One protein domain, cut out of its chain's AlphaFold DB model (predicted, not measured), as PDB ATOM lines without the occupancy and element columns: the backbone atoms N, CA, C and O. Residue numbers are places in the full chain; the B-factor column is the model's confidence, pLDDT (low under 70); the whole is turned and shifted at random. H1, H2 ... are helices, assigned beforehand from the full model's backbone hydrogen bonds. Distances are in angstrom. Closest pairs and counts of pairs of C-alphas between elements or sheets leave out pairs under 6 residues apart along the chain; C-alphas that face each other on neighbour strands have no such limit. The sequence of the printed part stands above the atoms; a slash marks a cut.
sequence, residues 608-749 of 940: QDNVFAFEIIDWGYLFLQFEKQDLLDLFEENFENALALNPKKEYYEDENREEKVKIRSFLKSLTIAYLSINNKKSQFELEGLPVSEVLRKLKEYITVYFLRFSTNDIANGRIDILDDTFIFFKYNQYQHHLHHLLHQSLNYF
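Overview. This is residues 608 to 749 of the 940 residues of an uncharacterized protein of Flavobacterium sp. JRR 20_7 (UniProt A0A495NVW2). A long helix, H3, runs through the middle, with H5 packed alongside it in the opposite direction, the shorter H6 on it as well, and H1 crossing it. H2 lies near H3 and H5, H4 sits at one end of the long axis, and a long loop, residues 709 to 737, joins H5 to H6. The printed part has 142 residues with six named helices, H1 to H6 in chain order, and no named strand; the class is all helix. It is compact, with a radius of gyration of the C-alphas of 15.5 A, and only just elongated, spanning 50 by 33 by 24 A.

Along the chain. H3, residues 654 to 679, is 37.2 A long and begins at C-alpha 654 (22.996, 26.082, -21.060). H5, residues 691 to 708, is 25.7 A long. H1, residues 619 to 628, measures 14.2 A; H2, residues 632 to 641, 14.5 A; H4, residues 681 to 686, 8.7 A. H6, residues 738 to 746, measures 12.6 A and ends at C-alpha 746 (46.930, 44.461, -30.415).

Arrangement. H3 touches H5 with residues 667 to 678 alone, at a shallow tilt of 32 degrees, opposite ways; the closest C-alphas, Leu 670 and Leu 698, are 6.2 A apart. With residues 664 to 675 alone H3 touches H6, at 33 degrees, only just shallow, the same way; the closest C-alphas, Leu 675 and Ser 745, are 5.9 A apart. H1 is about perpendicular to H3, at 82 degrees, and touches its residues 669 to 677 alone, closest at the C-alphas of Gly 620 and Ala 673, 3.7 A. H4 and H5 only just touch, only at the corner, with 3 pairs of C-alphas within 8 A, the closest those of Glu 685 and Val 691, 6.3 A. H2 and H6 are apart. In H1 to H6 every O i to N i+4 pair is within hydrogen-bond range.

Size, cuts and confidence. The C-alphas farthest apart, Lys 648 and Leu 686, are 50.9 A apart. The printed part has no cut; the links H2 to H3 and H5 to H6 are long. Residues 609 to 610 and 725 to 731 have pLDDT under 70.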
ATOM      1  N   GLN A 608      32.425  22.742 -20.823       76.69
ATOM      2  CA  GLN A 608      32.820  23.581 -19.692       76.69
ATOM      3  C   GLN A 608      34.275  24.030 -19.817       76.69
ATOM      4  O   GLN A 608      35.121  23.293 -20.322       76.69
ATOM      5  N   ASP A 609      34.572  25.220 -19.288       68.94
ATOM      6  CA  ASP A 609      35.935  25.742 -19.170       68.94
ATOM      7  C   ASP A 609      36.668  25.033 -18.020       68.94
ATOM      8  O   ASP A 609      36.754  25.512 -16.887       68.94
ATOM      9  N   ASN A 610      37.090  23.795 -18.286       65.50
ATOM     10  CA  ASN A 610      37.646  22.896 -17.279       65.50
ATOM     11  C   ASN A 610      39.135  22.602 -17.455       65.50
ATOM     12  O   ASN A 610      39.696  21.899 -16.608       65.50
ATOM     13  N   VAL A 611      39.764  23.131 -18.505       73.81
ATOM     14  CA  VAL A 611      41.124  22.763 -18.891       73.81
ATOM     15  C   VAL A 611      42.149  23.536 -18.065       73.81
ATOM     16  O   VAL A 611      42.301  24.747 -18.192       73.81
ATOM     17  N   PHE A 612      42.870  22.820 -17.207       81.44
ATOM     18  CA  PHE A 612      43.969  23.386 -16.436       81.44
ATOM     19  C   PHE A 612      45.211  23.563 -17.325       81.44
ATOM     20  O   PHE A 612      45.526  22.685 -18.124       81.44
ATOM     21  N   ALA A 613      45.909  24.694 -17.170       84.56
ATOM     22  CA  ALA A 613      47.128  25.031 -17.908       84.56
ATOM     23  C   ALA A 613      46.972  25.017 -19.446       84.56
ATOM     24  O   ALA A 613      47.914  24.733 -20.172       84.56
ATOM     25  N   PHE A 614      45.796  25.365 -19.974       87.50
ATOM     26  CA  PHE A 614      45.585  25.509 -21.424       87.50
ATOM     27  C   PHE A 614      46.581  26.490 -22.076       87.50
ATOM     28  O   PHE A 614      46.922  26.363 -23.250       87.50
ATOM     29  N   GLU A 615      47.052  27.469 -21.301       89.44
ATOM     30  CA  GLU A 615      47.934  28.539 -21.756       89.44
ATOM     31  C   GLU A 615      49.391  28.127 -21.974       89.44
ATOM     32  O   GLU A 615      50.111  28.859 -22.647       89.44
ATOM     33  N   ILE A 616      49.841  26.997 -21.414       91.19
ATOM     34  CA  ILE A 616      51.234  26.548 -21.593       91.19
ATOM     35  C   ILE A 616      51.429  25.679 -22.840       91.19
ATOM     36  O   ILE A 616      52.574  25.416 -23.196       91.19
ATOM     37  N   ILE A 617      50.342  25.263 -23.502       94.81
ATOM     38  CA  ILE A 617      50.392  24.532 -24.776       94.81
ATOM     39  C   ILE A 617      50.963  25.461 -25.854       94.81
ATOM     40  O   ILE A 617      50.521  26.607 -25.985       94.81
ATOM     41  N   ASP A 618      51.910  24.981 -26.666       95.31
ATOM     42  CA  ASP A 618      52.495  25.788 -27.746       95.31
ATOM     43  C   ASP A 618      51.593  25.857 -28.993       95.31
ATOM     44  O   ASP A 618      51.878  25.293 -30.054       95.31
ATOM     45  N   TRP A 619      50.490  26.598 -28.857       97.19
ATOM     46  CA  TRP A 619      49.539  26.883 -29.937       97.19
ATOM     47  C   TRP A 619      50.197  27.541 -31.156       97.19
ATOM     48  O   TRP A 619      49.781  27.304 -32.288       97.19
ATOM     49  N   GLY A 620      51.245  28.346 -30.935       97.50
ATOM     50  CA  GLY A 620      51.977  29.027 -32.003       97.50
ATOM     51  C   GLY A 620      52.695  28.040 -32.915       97.50
ATOM     52  O   GLY A 620      52.499  28.065 -34.130       97.50
ATOM     53  N   TYR A 621      53.471  27.125 -32.328       97.69
ATOM     54  CA  TYR A 621      54.132  26.068 -33.092       97.69
ATOM     55  C   TYR A 621      53.122  25.170 -33.822       97.69
ATOM     56  O   TYR A 621      53.328  24.834 -34.986       97.69
ATOM     57  N   LEU A 622      52.003  24.826 -33.174       98.12
ATOM     58  CA  LEU A 622      50.962  23.993 -33.779       98.12
ATOM     59  C   LEU A 622      50.349  24.625 -35.036       98.12
ATOM     60  O   LEU A 622      50.278  23.965 -36.070       98.12
ATOM     61  N   PHE A 623      49.915  25.888 -34.978       98.44
ATOM     62  CA  PHE A 623      49.269  26.531 -36.130       98.44
ATOM     63  C   PHE A 623      50.238  26.795 -37.284       98.44
ATOM     64  O   PHE A 623      49.840  26.697 -38.442       98.44
ATOM     65  N   LEU A 624      51.525  27.007 -36.992       98.44
ATOM     66  CA  LEU A 624      52.576  27.001 -38.013       98.44
ATOM     67  C   LEU A 624      52.691  25.647 -38.729       98.44
ATOM     68  O   LEU A 624      52.877  25.611 -39.945       98.44
ATOM     69  N   GLN A 625      52.559  24.535 -38.000       97.81
ATOM     70  CA  GLN A 625      52.548  23.198 -38.602       97.81
ATOM     71  C   GLN A 625      51.259  22.911 -39.376       97.81
ATOM     72  O   GLN A 625      51.322  22.265 -40.419       97.81
ATOM     73  N   PHE A 626      50.105  23.389 -38.900       98.19
ATOM     74  CA  PHE A 626      48.843  23.252 -39.630       98.19
ATOM     75  C   PHE A 626      48.905  23.967 -40.968       98.19
ATOM     76  O   PHE A 626      48.584  23.352 -41.977       98.19
ATOM     77  N   GLU A 627      49.385  25.208 -41.001       97.94
ATOM     78  CA  GLU A 627      49.541  25.937 -42.261       97.94
ATOM     79  C   GLU A 627      50.535  25.247 -43.196       97.94
ATOM     80  O   GLU A 627      50.254  25.068 -44.372       97.94
ATOM     81  N   LYS A 628      51.666  24.758 -42.671       96.06
ATOM     82  CA  LYS A 628      52.650  24.006 -43.469       96.06
ATOM     83  C   LYS A 628      52.066  22.738 -44.124       96.06
ATOM     84  O   LYS A 628      52.670  22.213 -45.055       96.06
ATOM     85  N   GLN A 629      50.953  22.214 -43.608       95.88
ATOM     86  CA  GLN A 629      50.254  21.031 -44.122       95.88
ATOM     87  C   GLN A 629      48.877  21.367 -44.723       95.88
ATOM     88  O   GLN A 629      48.086  20.446 -44.924       95.88
ATOM     89  N   ASP A 630      48.572  22.646 -44.966       96.75
ATOM     90  CA  ASP A 630      47.287  23.123 -45.503       96.75
ATOM     91  C   ASP A 630      46.057  22.729 -44.646       96.75
ATOM     92  O   ASP A 630      44.969  22.462 -45.151       96.75
ATOM     93  N   LEU A 631      46.221  22.664 -43.319       97.62
ATOM     94  CA  LEU A 631      45.183  22.252 -42.358       97.62
ATOM     95  C   LEU A 631      44.587  23.409 -41.542       97.62
ATOM     96  O   LEU A 631      43.617  23.191 -40.811       97.62
ATOM     97  N   LEU A 632      45.181  24.606 -41.594       97.69
ATOM     98  CA  LEU A 632      44.763  25.729 -40.745       97.69
ATOM     99  C   LEU A 632      43.397  26.285 -41.165       97.69
ATOM    100  O   LEU A 632      42.538  26.471 -40.308       97.69
ATOM    101  N   ASP A 633      43.180  26.480 -42.464       96.69
ATOM    102  CA  ASP A 633      41.896  26.965 -42.990       96.69
ATOM    103  C   ASP A 633      40.807  25.907 -42.810       96.69
ATOM    104  O   ASP A 633      39.731  26.208 -42.311       96.69
ATOM    105  N   LEU A 634      41.125  24.633 -43.068       96.19
ATOM    106  CA  LEU A 634      40.206  23.523 -42.807       96.19
ATOM    107  C   LEU A 634      39.741  23.498 -41.341       96.19
ATOM    108  O   LEU A 634      38.576  23.225 -41.056       96.19
ATOM    109  N   PHE A 635      40.651  23.750 -40.399       96.75
ATOM    110  CA  PHE A 635      40.313  23.820 -38.981       96.75
ATOM    111  C   PHE A 635      39.343  24.968 -38.673       96.75
ATOM    112  O   PHE A 635      38.369  24.757 -37.949       96.75
ATOM    113  N   GLU A 636      39.598  26.151 -39.230       96.88
ATOM    114  CA  GLU A 636      38.757  27.335 -39.059       96.88
ATOM    115  C   GLU A 636      37.364  27.135 -39.676       96.88
ATOM    116  O   GLU A 636      36.364  27.309 -38.980       96.88
ATOM    117  N   GLU A 637      37.292  26.620 -40.906       96.69
ATOM    118  CA  GLU A 637      36.033  26.335 -41.598       96.69
ATOM    119  C   GLU A 637      35.173  25.327 -40.820       96.69
ATOM    120  O   GLU A 637      33.957  25.484 -40.700       96.69
ATOM    121  N   ASN A 638      35.781  24.271 -40.263       96.88
ATOM    122  CA  ASN A 638      35.054  23.291 -39.449       96.88
ATOM    123  C   ASN A 638      34.535  23.895 -38.140       96.88
ATOM    124  O   ASN A 638      33.454  23.519 -37.682       96.88
ATOM    125  N   PHE A 639      35.295  24.808 -37.530       95.69
ATOM    126  CA  PHE A 639      34.846  25.529 -36.346       95.69
ATOM    127  C   PHE A 639      33.649  26.429 -36.674       95.69
ATOM    128  O   PHE A 639      32.621  26.306 -36.007       95.69
ATOM    129  N   GLU A 640      33.743  27.262 -37.717       94.88
ATOM    130  CA  GLU A 640      32.679  28.183 -38.139       94.88
ATOM    131  C   GLU A 640      31.385  27.430 -38.479       94.88
ATOM    132  O   GLU A 640      30.310  27.770 -37.984       94.88
ATOM    133  N   ASN A 641      31.492  26.335 -39.238       94.75
ATOM    134  CA  ASN A 641      30.350  25.496 -39.609       94.75
ATOM    135  C   ASN A 641      29.672  24.810 -38.408       94.75
ATOM    136  O   ASN A 641      28.516  24.395 -38.510       94.75
ATOM    137  N   ALA A 642      30.371  24.664 -37.280       92.81
ATOM    138  CA  ALA A 642      29.856  24.020 -36.075       92.81
ATOM    139  C   ALA A 642      29.322  24.998 -35.018       92.81
ATOM    140  O   ALA A 642      28.940  24.562 -33.923       92.81
ATOM    141  N   LEU A 643      29.296  26.300 -35.310       92.25
ATOM    142  CA  LEU A 643      28.679  27.299 -34.443       92.25
ATOM    143  C   LEU A 643      27.155  27.215 -34.528       92.25
ATOM    144  O   LEU A 643      26.565  27.350 -35.598       92.25
ATOM    145  N   ALA A 644      26.503  27.021 -33.380       88.44
ATOM    146  CA  ALA A 644      25.062  26.785 -33.325       88.44
ATOM    147  C   ALA A 644      24.396  27.537 -32.163       88.44
ATOM    148  O   ALA A 644      23.898  26.934 -31.214       88.44
ATOM    149  N   LEU A 645      24.366  28.872 -32.239       90.00
ATOM    150  CA  LEU A 645      23.605  29.688 -31.288       90.00
ATOM    151  C   LEU A 645      22.099  29.511 -31.511       90.00
ATOM    152  O   LEU A 645      21.608  29.620 -32.635       90.00
ATOM    153  N   ASN A 646      21.359  29.263 -30.434       90.19
ATOM    154  CA  ASN A 646      19.918  29.065 -30.482       90.19
ATOM    155  C   ASN A 646      19.191  30.414 -30.314       90.19
ATOM    156  O   ASN A 646      19.127  30.926 -29.193       90.19
ATOM    157  N   PRO A 647      18.576  30.974 -31.379       90.12
ATOM    158  CA  PRO A 647      17.939  32.296 -31.347       90.12
ATOM    159  C   PRO A 647      16.675  32.351 -30.484       90.12
ATOM    160  O   PRO A 647      16.168  33.434 -30.209       90.12
ATOM    161  N   LYS A 648      16.137  31.195 -30.070       90.19
ATOM    162  CA  LYS A 648      14.961  31.111 -29.190       90.19
ATOM    163  C   LYS A 648      15.327  31.108 -27.708       90.19
ATOM    164  O   LYS A 648      14.424  31.127 -26.875       90.19
ATOM    165  N   LYS A 649      16.618  31.009 -27.405       88.75
ATOM    166  CA  LYS A 649      17.155  30.868 -26.061       88.75
ATOM    167  C   LYS A 649      17.946  32.096 -25.667       88.75
ATOM    168  O   LYS A 649      18.565  32.755 -26.499       88.75
ATOM    169  N   GLU A 650      17.942  32.383 -24.377       87.31
ATOM    170  CA  GLU A 650      18.722  33.487 -23.831       87.31
ATOM    171  C   GLU A 650      20.210  33.122 -23.755       87.31
ATOM    172  O   GLU A 650      20.596  31.950 -23.751       87.31
ATOM    173  N   TYR A 651      21.080  34.130 -23.683       80.50
ATOM    174  CA  TYR A 651      22.538  33.930 -23.669       80.50
ATOM    175  C   TYR A 651      23.054  33.189 -22.417       80.50
ATOM    176  O   TYR A 651      24.169  32.669 -22.419       80.50
ATOM    177  N   TYR A 652      22.264  33.166 -21.339       81.44
ATOM    178  CA  TYR A 652      22.591  32.509 -20.070       81.44
ATOM    179  C   TYR A 652      22.057  31.074 -19.959       81.44
ATOM    180  O   TYR A 652      22.344  30.403 -18.967       81.44
ATOM    181  N   GLU A 653      21.272  30.607 -20.933       87.31
ATOM    182  CA  GLU A 653      20.806  29.220 -20.971       87.31
ATOM    183  C   GLU A 653      21.926  28.275 -21.420       87.31
ATOM    184  O   GLU A 653      22.819  28.668 -22.174       87.31
ATOM    185  N   ASP A 654      21.873  27.021 -20.957       85.50
ATOM    186  CA  ASP A 654      22.996  26.082 -21.060       85.50
ATOM    187  C   ASP A 654      23.503  25.890 -22.501       85.50
ATOM    188  O   ASP A 654      24.706  25.973 -22.714       85.50
ATOM    189  N   GLU A 655      22.626  25.756 -23.504       87.62
ATOM    190  CA  GLU A 655      23.032  25.613 -24.919       87.62
ATOM    191  C   GLU A 655      23.906  26.783 -25.407       87.62
ATOM    192  O   GLU A 655      25.025  26.584 -25.876       87.62
ATOM    193  N   ASN A 656      23.430  28.021 -25.250       90.38
ATOM    194  CA  ASN A 656      24.168  29.206 -25.696       90.38
ATOM    195  C   ASN A 656      25.415  29.455 -24.836       90.38
ATOM    196  O   ASN A 656      26.436  29.934 -25.332       90.38
ATOM    197  N   ARG A 657      25.369  29.099 -23.549       87.88
ATOM    198  CA  ARG A 657      26.522  29.173 -22.648       87.88
ATOM    199  C   ARG A 657      27.620  28.184 -23.047       87.88
ATOM    200  O   ARG A 657      28.800  28.529 -22.976       87.88
ATOM    201  N   GLU A 658      27.262  26.977 -23.467       88.44
ATOM    202  CA  GLU A 658      28.209  25.981 -23.970       88.44
ATOM    203  C   GLU A 658      28.870  26.435 -25.282       88.44
ATOM    204  O   GLU A 658      30.093  26.322 -25.423       88.44
ATOM    205  N   GLU A 659      28.104  27.045 -26.194       90.88
ATOM    206  CA  GLU A 659      28.645  27.685 -27.401       90.88
ATOM    207  C   GLU A 659      29.577  28.857 -27.063       90.88
ATOM    208  O   GLU A 659      30.667  28.969 -27.626       90.88
ATOM    209  N   LYS A 660      29.229  29.689 -26.073       90.94
ATOM    210  CA  LYS A 660      30.113  30.756 -25.576       90.94
ATOM    211  C   LYS A 660      31.459  30.204 -25.101       90.94
ATOM    212  O   LYS A 660      32.499  30.770 -25.435       90.94
ATOM    213  N   VAL A 661      31.463  29.103 -24.345       89.12
ATOM    214  CA  VAL A 661      32.699  28.442 -23.883       89.12
ATOM    215  C   VAL A 661      33.520  27.921 -25.067       89.12
ATOM    216  O   VAL A 661      34.735  28.132 -25.100       89.12
ATOM    217  N   LYS A 662      32.863  27.302 -26.058       91.44
ATOM    218  CA  LYS A 662      33.493  26.829 -27.300       91.44
ATOM    219  C   LYS A 662      34.228  27.972 -28.008       91.44
ATOM    220  O   LYS A 662      35.446  27.898 -28.174       91.44
ATOM    221  N   ILE A 663      33.518  29.058 -28.324       93.94
ATOM    222  CA  ILE A 663      34.071  30.227 -29.026       93.94
ATOM    223  C   ILE A 663      35.206  30.865 -28.223       93.94
ATOM    224  O   ILE A 663      36.262  31.188 -28.766       93.94
ATOM    225  N   ARG A 664      35.023  31.002 -26.907       91.50
ATOM    226  CA  ARG A 664      36.036  31.578 -26.020       91.50
ATOM    227  C   ARG A 664      37.333  30.768 -26.031       91.50
ATOM    228  O   ARG A 664      38.407  31.358 -26.110       91.50
ATOM    229  N   SER A 665      37.252  29.437 -25.956       90.94
ATOM    230  CA  SER A 665      38.439  28.566 -25.998       90.94
ATOM    231  C   SER A 665      39.158  28.612 -27.352       90.94
ATOM    232  O   SER A 665      40.389  28.693 -27.382       90.94
ATOM    233  N   PHE A 666      38.405  28.695 -28.454       94.88
ATOM    234  CA  PHE A 666      38.949  28.886 -29.799       94.88
ATOM    235  C   PHE A 666      39.712  30.213 -29.916       94.88
ATOM    236  O   PHE A 666      40.914  30.208 -30.184       94.88
ATOM    237  N   LEU A 667      39.075  31.342 -29.585       95.56
ATOM    238  CA  LEU A 667      39.709  32.667 -29.603       95.56
ATOM    239  C   LEU A 667      40.932  32.751 -28.686       95.56
ATOM    240  O   LEU A 667      41.932  33.386 -29.029       95.56
ATOM    241  N   LYS A 668      40.888  32.079 -27.532       93.62
ATOM    242  CA  LYS A 668      42.032  31.986 -26.625       93.62
ATOM    243  C   LYS A 668      43.215  31.278 -27.284       93.62
ATOM    244  O   LYS A 668      44.325  31.798 -27.208       93.62
ATOM    245  N   SER A 669      42.985  30.156 -27.971       95.62
ATOM    246  CA  SER A 669      44.045  29.444 -28.699       95.62
ATOM    247  C   SER A 669      44.665  30.297 -29.817       95.62
ATOM    248  O   SER A 669      45.889  30.400 -29.888       95.62
ATOM    249  N   LEU A 670      43.843  30.999 -30.614       97.56
ATOM    250  CA  LEU A 670      44.303  31.911 -31.672       97.56
ATOM    251  C   LEU A 670      45.166  33.045 -31.113       97.56
ATOM    252  O   LEU A 670      46.246  33.327 -31.630       97.56
ATOM    253  N   THR A 671      44.709  33.674 -30.030       97.00
ATOM    254  CA  THR A 671      45.391  34.834 -29.445       97.00
ATOM    255  C   THR A 671      46.724  34.437 -28.810       97.00
ATOM    256  O   THR A 671      47.729  35.121 -28.997       97.00
ATOM    257  N   ILE A 672      46.768  33.296 -28.110       96.69
ATOM    258  CA  ILE A 672      48.014  32.758 -27.545       96.69
ATOM    259  C   ILE A 672      48.991  32.380 -28.661       96.69
ATOM    260  O   ILE A 672      50.175  32.704 -28.564       96.69
ATOM    261  N   ALA A 673      48.510  31.750 -29.738       97.94
ATOM    262  CA  ALA A 673      49.340  31.433 -30.895       97.94
ATOM    263  C   ALA A 673      49.944  32.696 -31.521       97.94
ATOM    264  O   ALA A 673      51.156  32.762 -31.717       97.94
ATOM    265  N   TYR A 674      49.126  33.721 -31.766       98.19
ATOM    266  CA  TYR A 674      49.566  34.981 -32.361       98.19
ATOM    267  C   TYR A 674      50.637  35.685 -31.512       98.19
ATOM    268  O   TYR A 674      51.656  36.141 -32.039       98.19
ATOM    269  N   LEU A 675      50.454  35.720 -30.188       96.62
ATOM    270  CA  LEU A 675      51.445  36.251 -29.249       96.62
ATOM    271  C   LEU A 675      52.740  35.422 -29.245       96.62
ATOM    272  O   LEU A 675      53.834  35.982 -29.317       96.62
ATOM    273  N   SER A 676      52.633  34.091 -29.184       96.12
ATOM    274  CA  SER A 676      53.788  33.181 -29.173       96.12
ATOM    275  C   SER A 676      54.634  33.321 -30.444       96.12
ATOM    276  O   SER A 676      55.858  33.455 -30.361       96.12
ATOM    277  N   ILE A 677      53.989  33.366 -31.616       98.06
ATOM    278  CA  ILE A 677      54.663  33.499 -32.913       98.06
ATOM    279  C   ILE A 677      55.375  34.847 -33.024       98.06
ATOM    280  O   ILE A 677      56.532  34.874 -33.434       98.06
ATOM    281  N   ASN A 678      54.746  35.952 -32.615       96.94
ATOM    282  CA  ASN A 678      55.407  37.260 -32.626       96.94
ATOM    283  C   ASN A 678      56.619  37.310 -31.680       96.94
ATOM    284  O   ASN A 678      57.677  37.809 -32.061       96.94
ATOM    285  N   ASN A 679      56.505  36.736 -30.479       94.94
ATOM    286  CA  ASN A 679      57.598  36.704 -29.502       94.94
ATOM    287  C   ASN A 679      58.799  35.858 -29.948       94.94
ATOM    288  O   ASN A 679      59.934  36.155 -29.582       94.94
ATOM    289  N   LYS A 680      58.562  34.802 -30.735       95.31
ATOM    290  CA  LYS A 680      59.592  33.868 -31.222       95.31
ATOM    291  C   LYS A 680      59.777  33.936 -32.741       95.31
ATOM    292  O   LYS A 680      60.258  32.978 -33.346       95.31
ATOM    293  N   LYS A 681      59.426  35.068 -33.363       94.19
ATOM    294  CA  LYS A 681      59.345  35.230 -34.823       94.19
ATOM    295  C   LYS A 681      60.595  34.723 -35.542       94.19
ATOM    296  O   LYS A 681      60.516  33.805 -36.354       94.19
ATOM    297  N   SER A 682      61.758  35.250 -35.162       93.50
ATOM    298  CA  SER A 682      63.038  34.888 -35.780       93.50
ATOM    299  C   SER A 682      63.406  33.419 -35.577       93.50
ATOM    300  O   SER A 682      64.035  32.823 -36.447       93.50
ATOM    301  N   GLN A 683      63.017  32.811 -34.451       93.00
ATOM    302  CA  GLN A 683      63.264  31.390 -34.212       93.00
ATOM    303  C   GLN A 683      62.468  30.530 -35.203       93.00
ATOM    304  O   GLN A 683      63.043  29.662 -35.853       93.00
ATOM    305  N   PHE A 684      61.169  30.792 -35.363       94.44
ATOM    306  CA  PHE A 684      60.314  30.013 -36.261       94.44
ATOM    307  C   PHE A 684      60.645  30.228 -37.745       94.44
ATOM    308  O   PHE A 684      60.587  29.283 -38.531       94.44
ATOM    309  N   GLU A 685      61.063  31.437 -38.127       92.25
ATOM    310  CA  GLU A 685      61.577  31.716 -39.476       92.25
ATOM    311  C   GLU A 685      62.843  30.896 -39.770       92.25
ATOM    312  O   GLU A 685      62.961  30.285 -40.832       92.25
ATOM    313  N   LEU A 686      63.764  30.799 -38.803       89.31
ATOM    314  CA  LEU A 686      64.961  29.958 -38.908       89.31
ATOM    315  C   LEU A 686      64.636  28.454 -38.981       89.31
ATOM    316  O   LEU A 686      65.439  27.680 -39.506       89.31
ATOM    317  N   GLU A 687      63.493  28.024 -38.453       88.62
ATOM    318  CA  GLU A 687      62.983  26.650 -38.563       88.62
ATOM    319  C   GLU A 687      62.251  26.386 -39.899       88.62
ATOM    320  O   GLU A 687      61.851  25.252 -40.166       88.62
ATOM    321  N   GLY A 688      62.108  27.400 -40.764       90.25
ATOM    322  CA  GLY A 688      61.466  27.273 -42.077       90.25
ATOM    323  C   GLY A 688      59.942  27.146 -42.006       90.25
ATOM    324  O   GLY A 688      59.341  26.462 -42.837       90.25
ATOM    325  N   LEU A 689      59.316  27.746 -40.991       95.44
ATOM    326  CA  LEU A 689      57.864  27.734 -40.795       95.44
ATOM    327  C   LEU A 689      57.183  28.949 -41.460       95.44
ATOM    328  O   LEU A 689      57.814  30.001 -41.591       95.44
ATOM    329  N   PRO A 690      55.898  28.847 -41.864       97.00
ATOM    330  CA  PRO A 690      55.177  29.892 -42.606       97.00
ATOM    331  C   PRO A 690      54.707  31.053 -41.707       97.00
ATOM    332  O   PRO A 690      53.521  31.337 -41.577       97.00
ATOM    333  N   VAL A 691      55.650  31.743 -41.064       97.69
ATOM    334  CA  VAL A 691      55.371  32.739 -40.015       97.69
ATOM    335  C   VAL A 691      54.496  33.896 -40.496       97.69
ATOM    336  O   VAL A 691      53.483  34.195 -39.866       97.69
ATOM    337  N   SER A 692      54.856  34.539 -41.609       96.25
ATOM    338  CA  SER A 692      54.121  35.705 -42.120       96.25
ATOM    339  C   SER A 692      52.678  35.371 -42.495       96.25
ATOM    340  O   SER A 692      51.774  36.140 -42.176       96.25
ATOM    341  N   GLU A 693      52.464  34.218 -43.132       97.25
ATOM    342  CA  GLU A 693      51.137  33.794 -43.580       97.25
ATOM    343  C   GLU A 693      50.235  33.442 -42.393       97.25
ATOM    344  O   GLU A 693      49.111  33.932 -42.298       97.25
ATOM    345  N   VAL A 694      50.759  32.697 -41.415       98.00
ATOM    346  CA  VAL A 694      50.003  32.366 -40.200       98.00
ATOM    347  C   VAL A 694      49.674  33.612 -39.387       98.00
ATOM    348  O   VAL A 694      48.541  33.757 -38.942       98.00
ATOM    349  N   LEU A 695      50.609  34.552 -39.216       98.12
ATOM    350  CA  LEU A 695      50.313  35.809 -38.518       98.12
ATOM    351  C   LEU A 695      49.218  36.617 -39.226       98.12
ATOM    352  O   LEU A 695      48.369  37.196 -38.549       98.12
ATOM    353  N   ARG A 696      49.213  36.638 -40.565       97.31
ATOM    354  CA  ARG A 696      48.171  37.295 -41.364       97.31
ATOM    355  C   ARG A 696      46.801  36.655 -41.113       97.31
ATOM    356  O   ARG A 696      45.874  37.376 -40.746       97.31
ATOM    357  N   LYS A 697      46.697  35.328 -41.244       98.12
ATOM    358  CA  LYS A 697      45.453  34.567 -41.025       98.12
ATOM    359  C   LYS A 697      44.949  34.678 -39.587       98.12
ATOM    360  O   LYS A 697      43.795  35.011 -39.357       98.12
ATOM    361  N   LEU A 698      45.822  34.492 -38.594       98.00
ATOM    362  CA  LEU A 698      45.441  34.625 -37.185       98.00
ATOM    363  C   LEU A 698      44.953  36.040 -36.854       98.00
ATOM    364  O   LEU A 698      43.967  36.172 -36.134       98.00
ATOM    365  N   LYS A 699      45.592  37.093 -37.388       97.44
ATOM    366  CA  LYS A 699      45.129  38.484 -37.228       97.44
ATOM    367  C   LYS A 699      43.718  38.670 -37.792       97.44
ATOM    368  O   LYS A 699      42.876  39.287 -37.138       97.44
ATOM    369  N   GLU A 700      43.467  38.133 -38.984       96.81
ATOM    370  CA  GLU A 700      42.162  38.159 -39.648       96.81
ATOM    371  C   GLU A 700      41.096  37.443 -38.807       96.81
ATOM    372  O   GLU A 700      40.092  38.058 -38.445       96.81
ATOM    373  N   TYR A 701      41.362  36.206 -38.377       97.50
ATOM    374  CA  TYR A 701      40.448  35.427 -37.538       97.50
ATOM    375  C   TYR A 701      40.169  36.123 -36.201       97.50
ATOM    376  O   TYR A 701      39.012  36.318 -35.837       97.50
ATOM    377  N   ILE A 702      41.206  36.578 -35.487       96.94
ATOM    378  CA  ILE A 702      41.062  37.347 -34.239       96.94
ATOM    379  C   ILE A 702      40.151  38.559 -34.475       96.94
ATOM    380  O   ILE A 702      39.194  38.763 -33.730       96.94
ATOM    381  N   THR A 703      40.394  39.327 -35.537       95.81
ATOM    382  CA  THR A 703      39.609  40.525 -35.858       95.81
ATOM    383  C   THR A 703      38.136  40.189 -36.093       95.81
ATOM    384  O   THR A 703      37.262  40.753 -35.435       95.81
ATOM    385  N   VAL A 704      37.856  39.240 -36.990       95.25
ATOM    386  CA  VAL A 704      36.490  38.843 -37.368       95.25
ATOM    387  C   VAL A 704      35.720  38.308 -36.161       95.25
ATOM    388  O   VAL A 704      34.610  38.763 -35.868       95.25
ATOM    389  N   TYR A 705      36.319  37.377 -35.418       95.69
ATOM    390  CA  TYR A 705      35.639  36.683 -34.332       95.69
ATOM    391  C   TYR A 705      35.441  37.555 -33.091       95.69
ATOM    392  O   TYR A 705      34.360  37.513 -32.503       95.69
ATOM    393  N   PHE A 706      36.415  38.388 -32.698       94.75
ATOM    394  CA  PHE A 706      36.205  39.301 -31.568       94.75
ATOM    395  C   PHE A 706      35.155  40.366 -31.877       94.75
ATOM    396  O   PHE A 706      34.333  40.654 -31.011       94.75
ATOM    397  N   LEU A 707      35.123  40.919 -33.094       92.88
ATOM    398  CA  LEU A 707      34.088  41.889 -33.465       92.88
ATOM    399  C   LEU A 707      32.697  41.243 -33.476       92.88
ATOM    400  O   LEU A 707      31.760  41.818 -32.918       92.88
ATOM    401  N   ARG A 708      32.563  40.026 -34.025       92.06
ATOM    402  CA  ARG A 708      31.294  39.277 -34.034       92.06
ATOM    403  C   ARG A 708      30.802  38.923 -32.629       92.06
ATOM    404  O   ARG A 708      29.607  39.032 -32.365       92.06
ATOM    405  N   PHE A 709      31.702  38.516 -31.736       93.00
ATOM    406  CA  PHE A 709      31.374  37.957 -30.421       93.00
ATOM    407  C   PHE A 709      31.686  38.899 -29.245       93.00
ATOM    408  O   PHE A 709      31.968  38.462 -28.132       93.00
ATOM    409  N   SER A 710      31.630  40.212 -29.473       88.38
ATOM    410  CA  SER A 710      31.852  41.246 -28.447       88.38
ATOM    411  C   SER A 710      30.580  41.709 -27.730       88.38
ATOM    412  O   SER A 710      30.658  42.411 -26.723       88.38
ATOM    413  N   THR A 711      29.405  41.347 -28.248       87.31
ATOM    414  CA  THR A 711      28.097  41.807 -27.760       87.31
ATOM    415  C   THR A 711      27.077  40.670 -27.770       87.31
ATOM    416  O   THR A 711      27.173  39.735 -28.565       87.31
ATOM    417  N   ASN A 712      26.092  40.741 -26.872       85.94
ATOM    418  CA  ASN A 712      24.986  39.786 -26.829       85.94
ATOM    419  C   ASN A 712      23.883  40.215 -27.805       85.94
ATOM    420  O   ASN A 712      23.215  41.219 -27.574       85.94
ATOM    421  N   ASP A 713      23.684  39.434 -28.864       88.12
ATOM    422  CA  ASP A 713      22.578  39.553 -29.815       88.12
ATOM    423  C   ASP A 713      22.359  38.184 -30.479       88.12
ATOM    424  O   ASP A 713      22.777  37.915 -31.611       88.12
ATOM    425  N   ILE A 714      21.763  37.270 -29.707       88.25
ATOM    426  CA  ILE A 714      21.643  35.850 -30.066       88.25
ATOM    427  C   ILE A 714      20.812  35.674 -31.344       88.25
ATOM    428  O   ILE A 714      21.114  34.799 -32.154       88.25
ATOM    429  N   ALA A 715      19.815  36.538 -31.575       86.31
ATOM    430  CA  ALA A 715      18.990  36.520 -32.783       86.31
ATOM    431  C   ALA A 715      19.817  36.721 -34.064       86.31
ATOM    432  O   ALA A 715      19.509  36.115 -35.089       86.31
ATOM    433  N   ASN A 716      20.890  37.513 -33.987       86.25
ATOM    434  CA  ASN A 716      21.833  37.742 -35.082       86.25
ATOM    435  C   ASN A 716      23.117  36.897 -34.957       86.25
ATOM    436  O   ASN A 716      24.130  37.207 -35.587       86.25
ATOM    437  N   GLY A 717      23.099  35.838 -34.141       86.56
ATOM    438  CA  GLY A 717      24.231  34.924 -33.982       86.56
ATOM    439  C   GLY A 717      25.438  35.550 -33.281       86.56
ATOM    440  O   GLY A 717      26.576  35.215 -33.619       86.56
ATOM    441  N   ARG A 718      25.207  36.465 -32.330       89.94
ATOM    442  CA  ARG A 718      26.249  37.117 -31.524       89.94
ATOM    443  C   ARG A 718      26.066  36.820 -30.042       89.94
ATOM    444  O   ARG A 718      24.961  36.878 -29.508       89.94
ATOM    445  N   ILE A 719      27.169  36.550 -29.362       90.56
ATOM    446  CA  ILE A 719      27.224  36.325 -27.918       90.56
ATOM    447  C   ILE A 719      28.495  36.982 -27.382       90.56
ATOM    448  O   ILE A 719      29.552  36.821 -27.986       90.56
ATOM    449  N   ASP A 720      28.409  37.724 -26.276       88.44
ATOM    450  CA  ASP A 720      29.570  38.388 -25.678       88.44
ATOM    451  C   ASP A 720      30.453  37.344 -24.983       88.44
ATOM    452  O   ASP A 720      30.166  36.895 -23.867       88.44
ATOM    453  N   ILE A 721      31.544  36.953 -25.640       88.69
ATOM    454  CA  ILE A 721      32.537  36.005 -25.115       88.69
ATOM    455  C   ILE A 721      33.510  36.640 -24.121       88.69
ATOM    456  O   ILE A 721      34.224  35.913 -23.425       88.69
ATOM    457  N   LEU A 722      33.533  37.973 -24.029       85.19
ATOM    458  CA  LEU A 722      34.342  38.734 -23.081       85.19
ATOM    459  C   LEU A 722      33.628  38.940 -21.738       85.19
ATOM    460  O   LEU A 722      34.272  39.336 -20.771       85.19
ATOM    461  N   ASP A 723      32.316  38.705 -21.660       78.56
ATOM    462  CA  ASP A 723      31.577  38.669 -20.394       78.56
ATOM    463  C   ASP A 723      31.984  37.437 -19.555       78.56
ATOM    464  O   ASP A 723      31.823  36.288 -19.980       78.56
ATOM    465  N   ASP A 724      32.485  37.689 -18.345       71.81
ATOM    466  CA  ASP A 724      33.035  36.685 -17.430       71.81
ATOM    467  C   ASP A 724      31.999  36.140 -16.412       71.81
ATOM    468  O   ASP A 724      32.345  35.292 -15.589       71.81
ATOM    469  N   THR A 725      30.724  36.555 -16.483       68.25
ATOM    470  CA  THR A 725      29.660  36.238 -15.497       68.25
ATOM    471  C   THR A 725      29.504  34.740 -15.182       68.25
ATOM    472  O   THR A 725      29.142  34.381 -14.061       68.25
ATOM    473  N   PHE A 726      29.781  33.848 -16.141       61.97
ATOM    474  CA  PHE A 726      29.558  32.395 -16.017       61.97
ATOM    475  C   PHE A 726      30.839  31.559 -15.922       61.97
ATOM    476  O   PHE A 726      30.799  30.338 -16.114       61.97
ATOM    477  N   ILE A 727      31.976  32.195 -15.648       62.75
ATOM    478  CA  ILE A 727      33.261  31.503 -15.556       62.75
ATOM    479  C   ILE A 727      33.449  30.973 -14.146       62.75
ATOM    480  O   ILE A 727      33.441  31.714 -13.164       62.75
ATOM    481  N   PHE A 728      33.674  29.666 -14.045       57.44
ATOM    482  CA  PHE A 728      34.158  29.077 -12.809       57.44
ATOM    483  C   PHE A 728      35.627  29.457 -12.628       57.44
ATOM    484  O   PHE A 728      36.499  28.950 -13.329       57.44
ATOM    485  N   PHE A 729      35.908  30.344 -11.675       52.62
ATOM    486  CA  PHE A 729      37.276  30.663 -11.282       52.62
ATOM    487  C   PHE A 729      37.934  29.419 -10.677       52.62
ATOM    488  O   PHE A 729      37.679  29.051  -9.528       52.62
ATOM    489  N   LYS A 730      38.782  28.752 -11.461       55.44
ATOM    490  CA  LYS A 730      39.732  27.766 -10.947       55.44
ATOM    491  C   LYS A 730      41.045  28.477 -10.669       55.44
ATOM    492  O   LYS A 730      41.458  29.357 -11.415       55.44
ATOM    493  N   TYR A 731      41.718  28.087  -9.594       56.81
ATOM    494  CA  TYR A 731      43.062  28.577  -9.317       56.81
ATOM    495  C   TYR A 731      44.046  27.932 -10.310       56.81
ATOM    496  O   TYR A 731      44.619  26.880 -10.039       56.81
ATOM    497  N   ASN A 732      44.194  28.530 -11.494       70.25
ATOM    498  CA  ASN A 732      45.211  28.190 -12.486       70.25
ATOM    499  C   ASN A 732      46.218  29.346 -12.551       70.25
ATOM    500  O   ASN A 732      45.873  30.456 -12.943       70.25
ATOM    501  N   GLN A 733      47.470  29.079 -12.174       75.94
ATOM    502  CA  GLN A 733      48.532  30.093 -12.138       75.94
ATOM    503  C   GLN A 733      48.912  30.655 -13.518       75.94
ATOM    504  O   GLN A 733      49.580  31.679 -13.595       75.94
ATOM    505  N   TYR A 734      48.506  29.983 -14.598       82.06
ATOM    506  CA  TYR A 734      48.716  30.428 -15.975       82.06
ATOM    507  C   TYR A 734      47.490  31.110 -16.566       82.06
ATOM    508  O   TYR A 734      47.527  31.513 -17.727       82.06
ATOM    509  N   GLN A 735      46.389  31.204 -15.817       79.44
ATOM    510  CA  GLN A 735      45.146  31.705 -16.368       79.44
ATOM    511  C   GLN A 735      45.248  33.191 -16.686       79.44
ATOM    512  O   GLN A 735      45.384  34.024 -15.796       79.44
ATOM    513  N   HIS A 736      45.118  33.506 -17.971       79.38
ATOM    514  CA  HIS A 736      44.966  34.873 -18.452       79.38
ATOM    515  C   HIS A 736      43.520  35.079 -18.910       79.38
ATOM    516  O   HIS A 736      42.936  34.217 -19.581       79.38
ATOM    517  N   HIS A 737      42.930  36.221 -18.549       81.50
ATOM    518  CA  HIS A 737      41.636  36.620 -19.098       81.50
ATOM    519  C   HIS A 737      41.764  36.852 -20.607       81.50
ATOM    520  O   HIS A 737      42.764  37.392 -21.082       81.50
ATOM    521  N   LEU A 738      40.730  36.477 -21.365       87.50
ATOM    522  CA  LEU A 738      40.771  36.565 -22.824       87.50
ATOM    523  C   LEU A 738      40.934  38.011 -23.319       87.50
ATOM    524  O   LEU A 738      41.686  38.246 -24.258       87.50
ATOM    525  N   HIS A 739      40.302  38.985 -22.655       87.44
ATOM    526  CA  HIS A 739      40.469  40.401 -22.997       87.44
ATOM    527  C   HIS A 739      41.917  40.878 -22.796       87.44
ATOM    528  O   HIS A 739      42.415  41.659 -23.596       87.44
ATOM    529  N   HIS A 740      42.625  40.379 -21.776       87.06
ATOM    530  CA  HIS A 740      44.020  40.750 -21.544       87.06
ATOM    531  C   HIS A 740      44.928  40.223 -22.661       87.06
ATOM    532  O   HIS A 740      45.728  40.975 -23.214       87.06
ATOM    533  N   LEU A 741      44.738  38.958 -23.056       91.12
ATOM    534  CA  LEU A 741      45.439  38.367 -24.200       91.12
ATOM    535  C   LEU A 741      45.157  39.148 -25.492       91.12
ATOM    536  O   LEU A 741      46.083  39.438 -26.249       91.12
ATOM    537  N   LEU A 742      43.896  39.538 -25.723       94.62
ATOM    538  CA  LEU A 742      43.519  40.370 -26.865       94.62
ATOM    539  C   LEU A 742      44.290  41.695 -26.850       94.62
ATOM    540  O   LEU A 742      44.941  42.026 -27.835       94.62
ATOM    541  N   HIS A 743      44.274  42.440 -25.745       93.44
ATOM    542  CA  HIS A 743      44.951  43.738 -25.683       93.44
ATOM    543  C   HIS A 743      46.466  43.629 -25.874       93.44
ATOM    544  O   HIS A 743      47.047  44.464 -26.561       93.44
ATOM    545  N   GLN A 744      47.098  42.585 -25.333       93.25
ATOM    546  CA  GLN A 744      48.506  42.300 -25.609       93.25
ATOM    547  C   GLN A 744      48.742  42.042 -27.103       93.25
ATOM    548  O   GLN A 744      49.706  42.555 -27.667       93.25
ATOM    549  N   SER A 745      47.853  41.289 -27.764       95.00
ATOM    550  CA  SER A 745      47.989  40.977 -29.195       95.00
ATOM    551  C   SER A 745      47.905  42.223 -30.077       95.00
ATOM    552  O   SER A 745      48.655  42.343 -31.044       95.00
ATOM    553  N   LEU A 746      47.081  43.201 -29.690       95.06
ATOM    554  CA  LEU A 746      46.930  44.461 -30.415       95.06
ATOM    555  C   LEU A 746      48.225  45.279 -30.471       95.06
ATOM    556  O   LEU A 746      48.380  46.086 -31.381       95.06
ATOM    557  N   ASN A 747      49.190  45.079 -29.568       94.81
ATOM    558  CA  ASN A 747      50.484  45.766 -29.665       94.81
ATOM    559  C   ASN A 747      51.285  45.377 -30.921       94.81
ATOM    560  O   ASN A 747      52.142  46.152 -31.339       94.81
ATOM    561  N   TYR A 748      50.971  44.243 -31.555       94.56
ATOM    562  CA  TYR A 748      51.595  43.800 -32.807       94.56
ATOM    563  C   TYR A 748      50.805  44.182 -34.067       94.56
ATOM    564  O   TYR A 748      51.261  43.910 -35.176       94.56
ATOM    565  N   PHE A 749      49.629  44.800 -33.922       93.75
ATOM    566  CA  PHE A 749      48.843  45.289 -35.056       93.75
ATOM    567  C   PHE A 749      49.452  46.586 -35.594       93.75
ATOM    568  O   PHE A 749      50.080  47.354 -34.856       93.75
TER     569      PHE A 749